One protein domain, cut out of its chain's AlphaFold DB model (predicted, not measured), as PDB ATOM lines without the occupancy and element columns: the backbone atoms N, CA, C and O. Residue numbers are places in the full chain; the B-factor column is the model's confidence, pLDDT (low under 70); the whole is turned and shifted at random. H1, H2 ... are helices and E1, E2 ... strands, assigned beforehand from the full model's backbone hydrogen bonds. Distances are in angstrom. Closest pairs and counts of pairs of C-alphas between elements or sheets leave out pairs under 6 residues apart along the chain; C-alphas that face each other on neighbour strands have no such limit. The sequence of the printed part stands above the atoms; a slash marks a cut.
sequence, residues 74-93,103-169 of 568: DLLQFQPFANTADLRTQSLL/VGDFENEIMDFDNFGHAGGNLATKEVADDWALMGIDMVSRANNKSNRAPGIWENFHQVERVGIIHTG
ATOM      1  N   ASP A  74     149.772  95.489  96.941       95.38
ATOM      2  CA  ASP A  74     151.148  95.029  96.717       95.38
ATOM      3  C   ASP A  74     151.193  93.721  95.913       95.38
ATOM      4  O   ASP A  74     150.521  92.730  96.237       95.38
ATOM      5  N   LEU A  75     152.003  93.715  94.853       95.12
ATOM      6  CA  LEU A  75     152.346  92.522  94.092       95.12
ATOM      7  C   LEU A  75     153.673  91.984  94.638       95.12
ATOM      8  O   LEU A  75     154.751  92.436  94.255       95.12
ATOM      9  N   LEU A  76     153.575  91.024  95.565       91.62
ATOM     10  CA  LEU A  76     154.685  90.264  96.151       91.62
ATOM     11  C   LEU A  76     154.583  88.795  95.713       91.62
ATOM     12  O   LEU A  76     154.275  87.882  96.488       91.62
ATOM     13  N   GLN A  77     154.816  88.585  94.421       93.25
ATOM     14  CA  GLN A  77     154.786  87.318  93.709       93.25
ATOM     15  C   GLN A  77     156.193  86.789  93.409       93.25
ATOM     16  O   GLN A  77     157.056  87.500  92.914       93.25
ATOM     17  N   PHE A  78     156.417  85.506  93.652       88.19
ATOM     18  CA  PHE A  78     157.686  84.810  93.426       88.19
ATOM     19  C   PHE A  78     157.579  83.700  92.379       88.19
ATOM     20  O   PHE A  78     158.588  83.326  91.783       88.19
ATOM     21  N   GLN A  79     156.375  83.161  92.170       87.44
ATOM     22  CA  GLN A  79     156.081  82.106  91.206       87.44
ATOM     23  C   GLN A  79     154.761  82.384  90.467       87.44
ATOM     24  O   GLN A  79     153.780  82.792  91.108       87.44
ATOM     25  N   PRO A  80     154.702  82.135  89.145       94.88
ATOM     26  CA  PRO A  80     153.477  82.245  88.354       94.88
ATOM     27  C   PRO A  80     152.326  81.378  88.886       94.88
ATOM     28  O   PRO A  80     152.536  80.235  89.297       94.88
ATOM     29  N   PHE A  81     151.095  81.891  88.842       96.06
ATOM     30  CA  PHE A  81     149.884  81.134  89.177       96.06
ATOM     31  C   PHE A  81     148.660  81.481  88.320       96.06
ATOM     32  O   PHE A  81     147.641  80.798  88.448       96.06
ATOM     33  N   ALA A  82     148.698  82.502  87.459       96.88
ATOM     34  CA  ALA A  82     147.507  83.024  86.784       96.88
ATOM     35  C   ALA A  82     146.821  82.014  85.843       96.88
ATOM     36  O   ALA A  82     145.646  82.183  85.518       96.88
ATOM     37  N   ASN A  83     147.510  80.932  85.459       95.31
ATOM     38  CA  ASN A  83     146.964  79.785  84.716       95.31
ATOM     39  C   ASN A  83     146.292  78.708  85.596       95.31
ATOM     40  O   ASN A  83     145.951  77.629  85.112       95.31
ATOM     41  N   THR A  84     146.111  78.959  86.893       94.94
ATOM     42  CA  THR A  84     145.451  78.022  87.811       94.94
ATOM     43  C   THR A  84     144.025  77.670  87.367       94.94
ATOM     44  O   THR A  84     143.274  78.530  86.912       94.94
ATOM     45  N   ALA A  85     143.612  76.415  87.571       95.62
ATOM     46  CA  ALA A  85     142.232  75.971  87.345       95.62
ATOM     47  C   ALA A  85     141.262  76.387  88.474       95.62
ATOM     48  O   ALA A  85     140.069  76.088  88.415       95.62
ATOM     49  N   ASP A  86     141.761  77.049  89.521       95.94
ATOM     50  CA  ASP A  86     140.948  77.491  90.649       95.94
ATOM     51  C   ASP A  86     140.008  78.639  90.259       95.94
ATOM     52  O   ASP A  86     140.426  79.781  90.051       95.94
ATOM     53  N   LEU A  87     138.707  78.343  90.227       97.12
ATOM     54  CA  LEU A  87     137.668  79.306  89.874       97.12
ATOM     55  C   LEU A  87     137.596  80.500  90.835       97.12
ATOM     56  O   LEU A  87     137.220  81.589  90.404       97.12
ATOM     57  N   ARG A  88     137.967  80.337  92.114       96.19
ATOM     58  CA  ARG A  88     137.970  81.446  93.088       96.19
ATOM     59  C   ARG A  88     139.069  82.451  92.774       96.19
ATOM     60  O   ARG A  88     138.880  83.636  93.024       96.19
ATOM     61  N   THR A  89     140.195  81.993  92.235       97.81
ATOM     62  CA  THR A  89     141.267  82.866  91.747       97.81
ATOM     63  C   THR A  89     140.897  83.449  90.389       97.81
ATOM     64  O   THR A  89     140.917  84.666  90.234       97.81
ATOM     65  N   GLN A  90     140.467  82.617  89.431       98.38
ATOM     66  CA  GLN A  90     140.092  83.088  88.090       98.38
ATOM     67  C   GLN A  90     138.990  84.150  88.124       98.38
ATOM     68  O   GLN A  90     139.048  85.095  87.352       98.38
ATOM     69  N   SER A  91     138.035  84.055  89.053       97.81
ATOM     70  CA  SER A  91     136.974  85.059  89.189       97.81
ATOM     71  C   SER A  91     137.494  86.444  89.597       97.81
ATOM     72  O   SER A  91     136.940  87.438  89.144       97.81
ATOM     73  N   LEU A  92     138.552  86.527  90.415       98.25
ATOM     74  CA  LEU A  92     139.199  87.806  90.748       98.25
ATOM     75  C   LEU A  92     140.011  88.336  89.564       98.25
ATOM     76  O   LEU A  92     139.903  89.511  89.224       98.25
ATOM     77  N   LEU A  93     140.778  87.463  88.902       98.62
ATOM     78  CA  LEU A  93     141.548  87.838  87.711       98.62
ATOM     79  C   LEU A  93     140.633  88.315  86.576       98.62
ATOM     80  O   LEU A  93     140.970  89.237  85.846       98.62
ATOM     81  N   VAL A 103     145.634  98.481  87.706       98.69
ATOM     82  CA  VAL A 103     146.830  99.057  88.342       98.69
ATOM     83  C   VAL A 103     147.207  98.354  89.647       98.69
ATOM     84  O   VAL A 103     146.323  97.878  90.360       98.69
ATOM     85  N   GLY A 104     148.501  98.318  89.981       97.06
ATOM     86  CA  GLY A 104     149.010  97.728  91.231       97.06
ATOM     87  C   GLY A 104     150.358  98.293  91.691       97.06
ATOM     88  O   GLY A 104     150.908  99.190  91.048       97.06
ATOM     89  N   ASP A 105     150.908  97.778  92.796       96.06
ATOM     90  CA  ASP A 105     152.256  98.145  93.262       96.06
ATOM     91  C   ASP A 105     153.289  97.065  92.963       96.06
ATOM     92  O   ASP A 105     153.126  95.892  93.303       96.06
ATOM     93  N   PHE A 106     154.376  97.477  92.327       93.00
ATOM     94  CA  PHE A 106     155.483  96.624  91.939       93.00
ATOM     95  C   PHE A 106     156.491  96.507  93.085       93.00
ATOM     96  O   PHE A 106     157.559  97.125  93.066       93.00
ATOM     97  N   GLU A 107     156.196  95.659  94.068       87.38
ATOM     98  CA  GLU A 107     157.059  95.457  95.240       87.38
ATOM     99  C   GLU A 107     158.019  94.248  95.137       87.38
ATOM    100  O   GLU A 107     158.701  93.875  96.099       87.38
ATOM    101  N   ASN A 108     158.119  93.650  93.946       85.31
ATOM    102  CA  ASN A 108     159.055  92.575  93.605       85.31
ATOM    103  C   ASN A 108     160.342  93.047  92.917       85.31
ATOM    104  O   ASN A 108     160.376  94.061  92.225       85.31
ATOM    105  N   GLU A 109     161.370  92.197  92.980       82.12
ATOM    106  CA  GLU A 109     162.542  92.262  92.101       82.12
ATOM    107  C   GLU A 109     162.495  91.104  91.079       82.12
ATOM    108  O   GLU A 109     163.056  90.033  91.307       82.12
ATOM    109  N   ILE A 110     161.780  91.291  89.962       88.81
ATOM    110  CA  ILE A 110     161.703  90.345  88.832       88.81
ATOM    111  C   ILE A 110     163.028  90.330  88.060       88.81
ATOM    112  O   ILE A 110     163.482  91.382  87.615       88.81
ATOM    113  N   MET A 111     163.620  89.147  87.877       86.44
ATOM    114  CA  MET A 111     164.921  88.970  87.221       86.44
ATOM    115  C   MET A 111     164.940  87.763  86.282       86.44
ATOM    116  O   MET A 111     164.405  86.695  86.596       86.44
ATOM    117  N   ASP A 112     165.652  87.884  85.160       88.50
ATOM    118  CA  ASP A 112     166.115  86.726  84.400       88.50
ATOM    119  C   ASP A 112     167.355  86.110  85.068       88.50
ATOM    120  O   ASP A 112     168.495  86.490  84.786       88.50
ATOM    121  N   PHE A 113     167.148  85.147  85.968       84.62
ATOM    122  CA  PHE A 113     168.253  84.507  86.690       84.62
ATOM    123  C   PHE A 113     169.264  83.802  85.776       84.62
ATOM    124  O   PHE A 113     170.428  83.692  86.161       84.62
ATOM    125  N   ASP A 114     168.853  83.370  84.578       85.75
ATOM    126  CA  ASP A 114     169.728  82.666  83.637       85.75
ATOM    127  C   ASP A 114     170.740  83.616  82.982       85.75
ATOM    128  O   ASP A 114     171.893  83.245  82.757       85.75
ATOM    129  N   ASN A 115     170.307  84.843  82.667       84.75
ATOM    130  CA  ASN A 115     171.075  85.789  81.850       84.75
ATOM    131  C   ASN A 115     171.609  86.993  82.637       84.75
ATOM    132  O   ASN A 115     172.686  87.501  82.328       84.75
ATOM    133  N   PHE A 116     170.865  87.459  83.639       80.81
ATOM    134  CA  PHE A 116     171.207  88.626  84.453       80.81
ATOM    135  C   PHE A 116     171.814  88.233  85.807       80.81
ATOM    136  O   PHE A 116     172.712  88.906  86.320       80.81
ATOM    137  N   GLY A 117     171.356  87.114  86.373       75.31
ATOM    138  CA  GLY A 117     171.757  86.642  87.695       75.31
ATOM    139  C   GLY A 117     170.916  87.243  88.823       75.31
ATOM    140  O   GLY A 117     169.790  87.690  88.623       75.31
ATOM    141  N   HIS A 118     171.450  87.212  90.045       73.69
ATOM    142  CA  HIS A 118     170.702  87.554  91.256       73.69
ATOM    143  C   HIS A 118     171.126  88.936  91.768       73.69
ATOM    144  O   HIS A 118     172.280  89.125  92.160       73.69
ATOM    145  N   ALA A 119     170.203  89.898  91.794       66.44
ATOM    146  CA  ALA A 119     170.455  91.240  92.316       66.44
ATOM    147  C   ALA A 119     169.220  91.787  93.044       66.44
ATOM    148  O   ALA A 119     168.188  91.992  92.422       66.44
ATOM    149  N   GLY A 120     169.336  92.058  94.347       65.56
ATOM    150  CA  GLY A 120     168.241  92.603  95.162       65.56
ATOM    151  C   GLY A 120     167.684  91.620  96.199       65.56
ATOM    152  O   GLY A 120     168.212  90.523  96.380       65.56
ATOM    153  N   GLY A 121     166.646  92.059  96.913       65.06
ATOM    154  CA  GLY A 121     165.821  91.234  97.809       65.06
ATOM    155  C   GLY A 121     164.474  90.915  97.156       65.06
ATOM    156  O   GLY A 121     164.189  91.441  96.096       65.06
ATOM    157  N   ASN A 122     163.631  90.063  97.745       75.56
ATOM    158  CA  ASN A 122     162.330  89.690  97.157       75.56
ATOM    159  C   ASN A 122     162.405  89.278  95.661       75.56
ATOM    160  O   ASN A 122     161.583  89.696  94.841       75.56
ATOM    161  N   LEU A 123     163.398  88.442  95.336       80.88
ATOM    162  CA  LEU A 123     163.728  88.023  93.974       80.88
ATOM    163  C   LEU A 123     162.664  87.096  93.375       80.88
ATOM    164  O   LEU A 123     162.439  86.003  93.890       80.88
ATOM    165  N   ALA A 124     162.075  87.510  92.257       87.00
ATOM    166  CA  ALA A 124     161.083  86.765  91.491       87.00
ATOM    167  C   ALA A 124     161.644  86.356  90.121       87.00
ATOM    168  O   ALA A 124     162.494  87.053  89.563       87.00
ATOM    169  N   THR A 125     161.174  85.237  89.563       89.50
ATOM    170  CA  THR A 125     161.594  84.817  88.217       89.50
ATOM    171  C   THR A 125     160.970  85.722  87.147       89.50
ATOM    172  O   THR A 125     159.890  86.281  87.353       89.50
ATOM    173  N   LYS A 126     161.619  85.852  85.983       93.19
ATOM    174  CA  LYS A 126     161.133  86.660  84.844       93.19
ATOM    175  C   LYS A 126     159.698  86.342  84.414       93.19
ATOM    176  O   LYS A 126     158.989  87.246  83.982       93.19
ATOM    177  N   GLU A 127     159.256  85.095  84.582       95.81
ATOM    178  CA  GLU A 127     157.913  84.630  84.217       95.81
ATOM    179  C   GLU A 127     156.805  85.299  85.040       95.81
ATOM    180  O   GLU A 127     155.647  85.280  84.629       95.81
ATOM    181  N   VAL A 128     157.127  85.915  86.185       96.19
ATOM    182  CA  VAL A 128     156.155  86.699  86.961       96.19
ATOM    183  C   VAL A 128     155.632  87.893  86.157       96.19
ATOM    184  O   VAL A 128     154.451  88.211  86.262       96.19
ATOM    185  N   ALA A 129     156.452  88.500  85.290       97.31
ATOM    186  CA  ALA A 129     155.974  89.559  84.402       97.31
ATOM    187  C   ALA A 129     154.926  89.024  83.408       97.31
ATOM    188  O   ALA A 129     153.869  89.632  83.231       97.31
ATOM    189  N   ASP A 130     155.174  87.856  82.803       98.00
ATOM    190  CA  ASP A 130     154.205  87.196  81.919       98.00
ATOM    191  C   ASP A 130     152.914  86.829  82.674       98.00
ATOM    192  O   ASP A 130     151.815  86.963  82.130       98.00
ATOM    193  N   ASP A 131     153.031  86.419  83.941       98.25
ATOM    194  CA  ASP A 131     151.886  86.099  84.794       98.25
ATOM    195  C   ASP A 131     151.041  87.345  85.104       98.25
ATOM    196  O   ASP A 131     149.822  87.290  84.970       98.25
ATOM    197  N   TRP A 132     151.649  88.495  85.420       98.06
ATOM    198  CA  TRP A 132     150.925  89.763  85.617       98.06
ATOM    199  C   TRP A 132     150.200  90.234  84.358       98.06
ATOM    200  O   TRP A 132     149.041  90.651  84.431       98.06
ATOM    201  N   ALA A 133     150.835  90.104  83.193       98.12
ATOM    202  CA  ALA A 133     150.185  90.409  81.924       98.12
ATOM    203  C   ALA A 133     148.986  89.475  81.673       98.12
ATOM    204  O   ALA A 133     147.929  89.916  81.221       98.12
ATOM    205  N   LEU A 134     149.105  88.192  82.032       98.25
ATOM    206  CA  LEU A 134     148.012  87.220  81.957       98.25
ATOM    207  C   LEU A 134     146.885  87.492  82.974       98.25
ATOM    208  O   LEU A 134     145.720  87.169  82.713       98.25
ATOM    209  N   MET A 135     147.199  88.076  84.133       98.44
ATOM    210  CA  MET A 135     146.201  88.566  85.092       98.44
ATOM    211  C   MET A 135     145.445  89.790  84.573       98.44
ATOM    212  O   MET A 135     144.319  90.012  85.004       98.44
ATOM    213  N   GLY A 136     146.028  90.540  83.634       98.19
ATOM    214  CA  GLY A 136     145.449  91.758  83.073       98.19
ATOM    215  C   GLY A 136     145.934  93.046  83.735       98.19
ATOM    216  O   GLY A 136     145.249  94.046  83.606       98.19
ATOM    217  N   ILE A 137     147.071  93.034  84.442       98.62
ATOM    218  CA  ILE A 137     147.701  94.264  84.950       98.62
ATOM    219  C   ILE A 137     148.225  95.081  83.764       98.62
ATOM    220  O   ILE A 137     148.921  94.538  82.906       98.62
ATOM    221  N   ASP A 138     147.914  96.376  83.720       98.69
ATOM    222  CA  ASP A 138     148.333  97.274  82.638       98.69
ATOM    223  C   ASP A 138     149.383  98.290  83.100       98.69
ATOM    224  O   ASP A 138     150.296  98.624  82.337       98.69
ATOM    225  N   MET A 139     149.273  98.782  84.339       98.62
ATOM    226  CA  MET A 139     150.216  99.750  84.902       98.62
ATOM    227  C   MET A 139     150.601  99.409  86.345       98.62
ATOM    228  O   MET A 139     149.820  98.810  87.082       98.62
ATOM    229  N   VAL A 140     151.814  99.771  86.755       97.62
ATOM    230  CA  VAL A 140     152.308  99.563  88.119       97.62
ATOM    231  C   VAL A 140     153.158 100.732  88.609       97.62
ATOM    232  O   VAL A 140     153.940 101.321  87.859       97.62
ATOM    233  N   SER A 141     153.095 101.018  89.907       96.19
ATOM    234  CA  SER A 141     154.067 101.900  90.562       96.19
ATOM    235  C   SER A 141     155.268 101.108  91.069       96.19
ATOM    236  O   SER A 141     155.102 100.077  91.705       96.19
ATOM    237  N   ARG A 142     156.487 101.607  90.834       92.56
ATOM    238  CA  ARG A 142     157.722 101.149  91.504       92.56
ATOM    239  C   ARG A 142     158.167 102.114  92.607       92.56
ATOM    240  O   ARG A 142     159.183 101.881  93.263       92.56
ATOM    241  N   ALA A 143     157.471 103.234  92.810       88.38
ATOM    242  CA  ALA A 143     157.827 104.156  93.880       88.38
ATOM    243  C   ALA A 143     157.459 103.550  95.236       88.38
ATOM    244  O   ALA A 143     156.424 103.876  95.795       88.38
ATOM    245  N   ASN A 144     158.336 102.698  95.763       84.38
ATOM    246  CA  ASN A 144     158.158 102.023  97.039       84.38
ATOM    247  C   ASN A 144     159.478 101.852  97.805       84.38
ATOM    248  O   ASN A 144     160.517 102.437  97.474       84.38
ATOM    249  N   ASN A 145     159.427 101.090  98.892       76.81
ATOM    250  CA  ASN A 145     160.523 100.858  99.833       76.81
ATOM    251  C   ASN A 145     161.695 100.014  99.280       76.81
ATOM    252  O   ASN A 145     162.722  99.913  99.953       76.81
ATOM    253  N   LYS A 146     161.590  99.401  98.093       78.25
ATOM    254  CA  LYS A 146     162.660  98.538  97.564       78.25
ATOM    255  C   LYS A 146     163.842  99.327  97.000       78.25
ATOM    256  O   LYS A 146     163.766 100.517  96.687       78.25
ATOM    257  N   SER A 147     164.981  98.643  96.896       67.38
ATOM    258  CA  SER A 147     166.248  99.263  96.518       67.38
ATOM    259  C   SER A 147     166.277  99.648  95.041       67.38
ATOM    260  O   SER A 147     166.426  98.811  94.161       67.38
ATOM    261  N   ASN A 148     166.285 100.951  94.779       71.75
ATOM    262  CA  ASN A 148     166.435 101.503  93.428       71.75
ATOM    263  C   ASN A 148     167.903 101.744  93.031       71.75
ATOM    264  O   ASN A 148     168.193 102.515  92.125       71.75
ATOM    265  N   ARG A 149     168.866 101.166  93.761       62.94
ATOM    266  CA  ARG A 149     170.295 101.534  93.668       62.94
ATOM    267  C   ARG A 149     171.188 100.446  93.061       62.94
ATOM    268  O   ARG A 149     172.407 100.580  93.092       62.94
ATOM    269  N   ALA A 150     170.602  99.373  92.536       64.19
ATOM    270  CA  ALA A 150     171.313  98.272  91.889       64.19
ATOM    271  C   ALA A 150     170.992  98.227  90.383       64.19
ATOM    272  O   ALA A 150     169.894  98.625  89.997       64.19
ATOM    273  N   PRO A 151     171.880  97.676  89.528       66.19
ATOM    274  CA  PRO A 151     171.584  97.486  88.103       66.19
ATOM    275  C   PRO A 151     170.325  96.635  87.860       66.19
ATOM    276  O   PRO A 151     169.713  96.744  86.802       66.19
ATOM    277  N   GLY A 152     169.918  95.837  88.855       78.19
ATOM    278  CA  GLY A 152     168.703  95.026  88.838       78.19
ATOM    279  C   GLY A 152     167.413  95.797  88.564       78.19
ATOM    280  O   GLY A 152     166.511  95.237  87.959       78.19
ATOM    281  N   ILE A 153     167.333  97.092  88.899       83.31
ATOM    282  CA  ILE A 153     166.120  97.887  88.640       83.31
ATOM    283  C   ILE A 153     165.811  98.026  87.140       83.31
ATOM    284  O   ILE A 153     164.656  98.071  86.734       83.31
ATOM    285  N   TRP A 154     166.839  98.064  86.288       86.94
ATOM    286  CA  TRP A 154     166.640  98.181  84.842       86.94
ATOM    287  C   TRP A 154     166.244  96.854  84.209       86.94
ATOM    288  O   TRP A 154     165.456  96.846  83.270       86.94
ATOM    289  N   GLU A 155     166.762  95.749  84.741       87.69
ATOM    290  CA  GLU A 155     166.314  94.411  84.361       87.69
ATOM    291  C   GLU A 155     164.857  94.185  84.778       87.69
ATOM    292  O   GLU A 155     164.039  93.739  83.980       87.69
ATOM    293  N   ASN A 156     164.508  94.604  85.991       87.69
ATOM    294  CA  ASN A 156     163.152  94.590  86.522       87.69
ATOM    295  C   ASN A 156     162.163  95.317  85.590       87.69
ATOM    296  O   ASN A 156     161.133  94.753  85.217       87.69
ATOM    297  N   PHE A 157     162.519  96.522  85.132       92.19
ATOM    298  CA  PHE A 157     161.728  97.264  84.143       92.19
ATOM    299  C   PHE A 157     161.697  96.601  82.779       92.19
ATOM    300  O   PHE A 157     160.629  96.515  82.186       92.19
ATOM    301  N   HIS A 158     162.824  96.078  82.303       93.69
ATOM    302  CA  HIS A 158     162.862  95.354  81.039       93.69
ATOM    303  C   HIS A 158     161.874  94.175  81.028       93.69
ATOM    304  O   HIS A 158     161.177  93.979  80.030       93.69
ATOM    305  N   GLN A 159     161.743  93.433  82.135       95.25
ATOM    306  CA  GLN A 159     160.819  92.298  82.202       95.25
ATOM    307  C   GLN A 159     159.344  92.711  82.122       95.25
ATOM    308  O   GLN A 159     158.591  92.085  81.376       95.25
ATOM    309  N   VAL A 160     158.929  93.781  82.810       96.00
ATOM    310  CA  VAL A 160     157.538  94.274  82.725       96.00
ATOM    311  C   VAL A 160     157.255  95.017  81.411       96.00
ATOM    312  O   VAL A 160     156.189  94.844  80.819       96.00
ATOM    313  N   GLU A 161     158.227  95.761  80.876       96.56
ATOM    314  CA  GLU A 161     158.105  96.451  79.585       96.56
ATOM    315  C   GLU A 161     157.951  95.456  78.428       96.56
ATOM    316  O   GLU A 161     157.144  95.680  77.522       96.56
ATOM    317  N   ARG A 162     158.675  94.326  78.465       97.44
ATOM    318  CA  ARG A 162     158.600  93.267  77.445       97.44
ATOM    319  C   ARG A 162     157.182  92.722  77.268       97.44
ATOM    320  O   ARG A 162     156.809  92.347  76.156       97.44
ATOM    321  N   VAL A 163     156.405  92.666  78.348       97.75
ATOM    322  CA  VAL A 163     155.022  92.164  78.348       97.75
ATOM    323  C   VAL A 163     153.982  93.284  78.219       97.75
ATOM    324  O   VAL A 163     152.782  93.019  78.223       97.75
ATOM    325  N   GLY A 164     154.428  94.531  78.035       97.19
ATOM    326  CA  GLY A 164     153.567  95.685  77.786       97.19
ATOM    327  C   GLY A 164     152.954  96.317  79.036       97.19
ATOM    328  O   GLY A 164     151.996  97.076  78.891       97.19
ATOM    329  N   ILE A 165     153.489  96.028  80.225       98.44
ATOM    330  CA  ILE A 165     153.091  96.680  81.478       98.44
ATOM    331  C   ILE A 165     153.877  97.985  81.620       98.44
ATOM    332  O   ILE A 165     155.100  98.020  81.474       98.44
ATOM    333  N   ILE A 166     153.167  99.071  81.910       97.88
ATOM    334  CA  ILE A 166     153.763 100.391  82.121       97.88
ATOM    335  C   ILE A 166     154.173 100.526  83.585       97.88
ATOM    336  O   ILE A 166     153.382 100.238  84.472       97.88
ATOM    337  N   HIS A 167     155.385 101.009  83.855       95.75
ATOM    338  CA  HIS A 167     155.835 101.304  85.218       95.75
ATOM    339  C   HIS A 167     155.984 102.810  85.455       95.75
ATOM    340  O   HIS A 167     156.283 103.579  84.536       95.75
ATOM    341  N   THR A 168     155.761 103.240  86.695       96.69
ATOM    342  CA  THR A 168     155.837 104.645  87.118       96.69
ATOM    343  C   THR A 168     156.655 104.817  88.400       96.69
ATOM    344  O   THR A 168     156.941 103.862  89.122       96.69
ATOM    345  N   GLY A 169     157.061 106.055  88.699       94.56
ATOM    346  CA  GLY A 169     157.597 106.415  90.014       94.56
ATOM    347  C   GLY A 169     159.102 106.203  90.223       94.56
ATOM    348  O   GLY A 169     159.648 106.702  91.207       94.56
TER     349      GLY A 169
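Overview. This is residues 74 to 93 and 103 to 169 of the 568 residues of the protein "PGA_cap domain-containing protein" of Sphingomonas populi (UniProt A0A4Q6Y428). Picture a small twisted sheet of four short strands, E1, E2, E5 and E6, with H3 over its edge at E6, H2 grazing it, and a second sheet, E3 and E4, packing on H3 through E3. H1 sits off at one end of the longest axis, with the loop at Arg 149 at the other. The 87 printed residues run E1 H1 E2 E3 E4 H2 E5 H3 E6, mixed in class; both sheets are parallel, the larger in the order E1 E2 E5 E6. The whole is compact, radius of gyration of the C-alphas 12.6 A, spanning 39 by 27 by 21 A.

Along the chain. Find C-alpha 74 at (151.148, 95.029, 96.717), where E1 (74 to 76, 6.0 A) begins. Then come H1 (87 to 93, 9.6 A), E2 (103 to 106, 9.7 A), E3 (109 to 111, 6.3 A), E4 (123 to 125, 6.9 A), H2 (127 to 135, 12.4 A), E5 (139 to 141, 7.2 A), H3 (152 to 162, 15.3 A) and E6 (166 to 168, 6.9 A), ending at C-alpha 168, (155.837, 104.645, 87.118).

Arrangement. Look for N 75 and O 105 at 2.9 A between E1 and E2, N 106 and O 141 at 2.8 A between E2 and E5, N 140 and O 166 at 2.8 A between E5 and E6, and N 111 and O 124 at 2.9 A between E3 and E4. E5, H3 and E6 form a strand-helix-strand unit, two parallel neighbour strands with a helix between, its crossover right-handed. H3 is on the larger sheet at a height of 10.2 A. The closest C-alphas of E3 and H3, Ile 110 and Asn 156, are 5.0 A apart. H2 and H3 only just touch, only at their ends, with 3 pairs of C-alphas within 8 A; the closest are Ala 129 and Val 160, 5.2 A. H1 and H2 are close but not clearly touching, C-alphas 93 and 135 being the closest at 5.4 A. Every O i to N i+4 pair is within hydrogen-bond range in H2 and H3, and 2 of 3 in H1.

Size, cuts and confidence. C-alphas 87 and 149, the two farthest apart, are 39.7 A apart. Residues 94 to 102 are not printed, a gap of 12.4 A from C-alpha 93 to 103. The link E3 to E4 is long. Look for pLDDT under 70 at residues 119 to 121, 147 and 149 to 151.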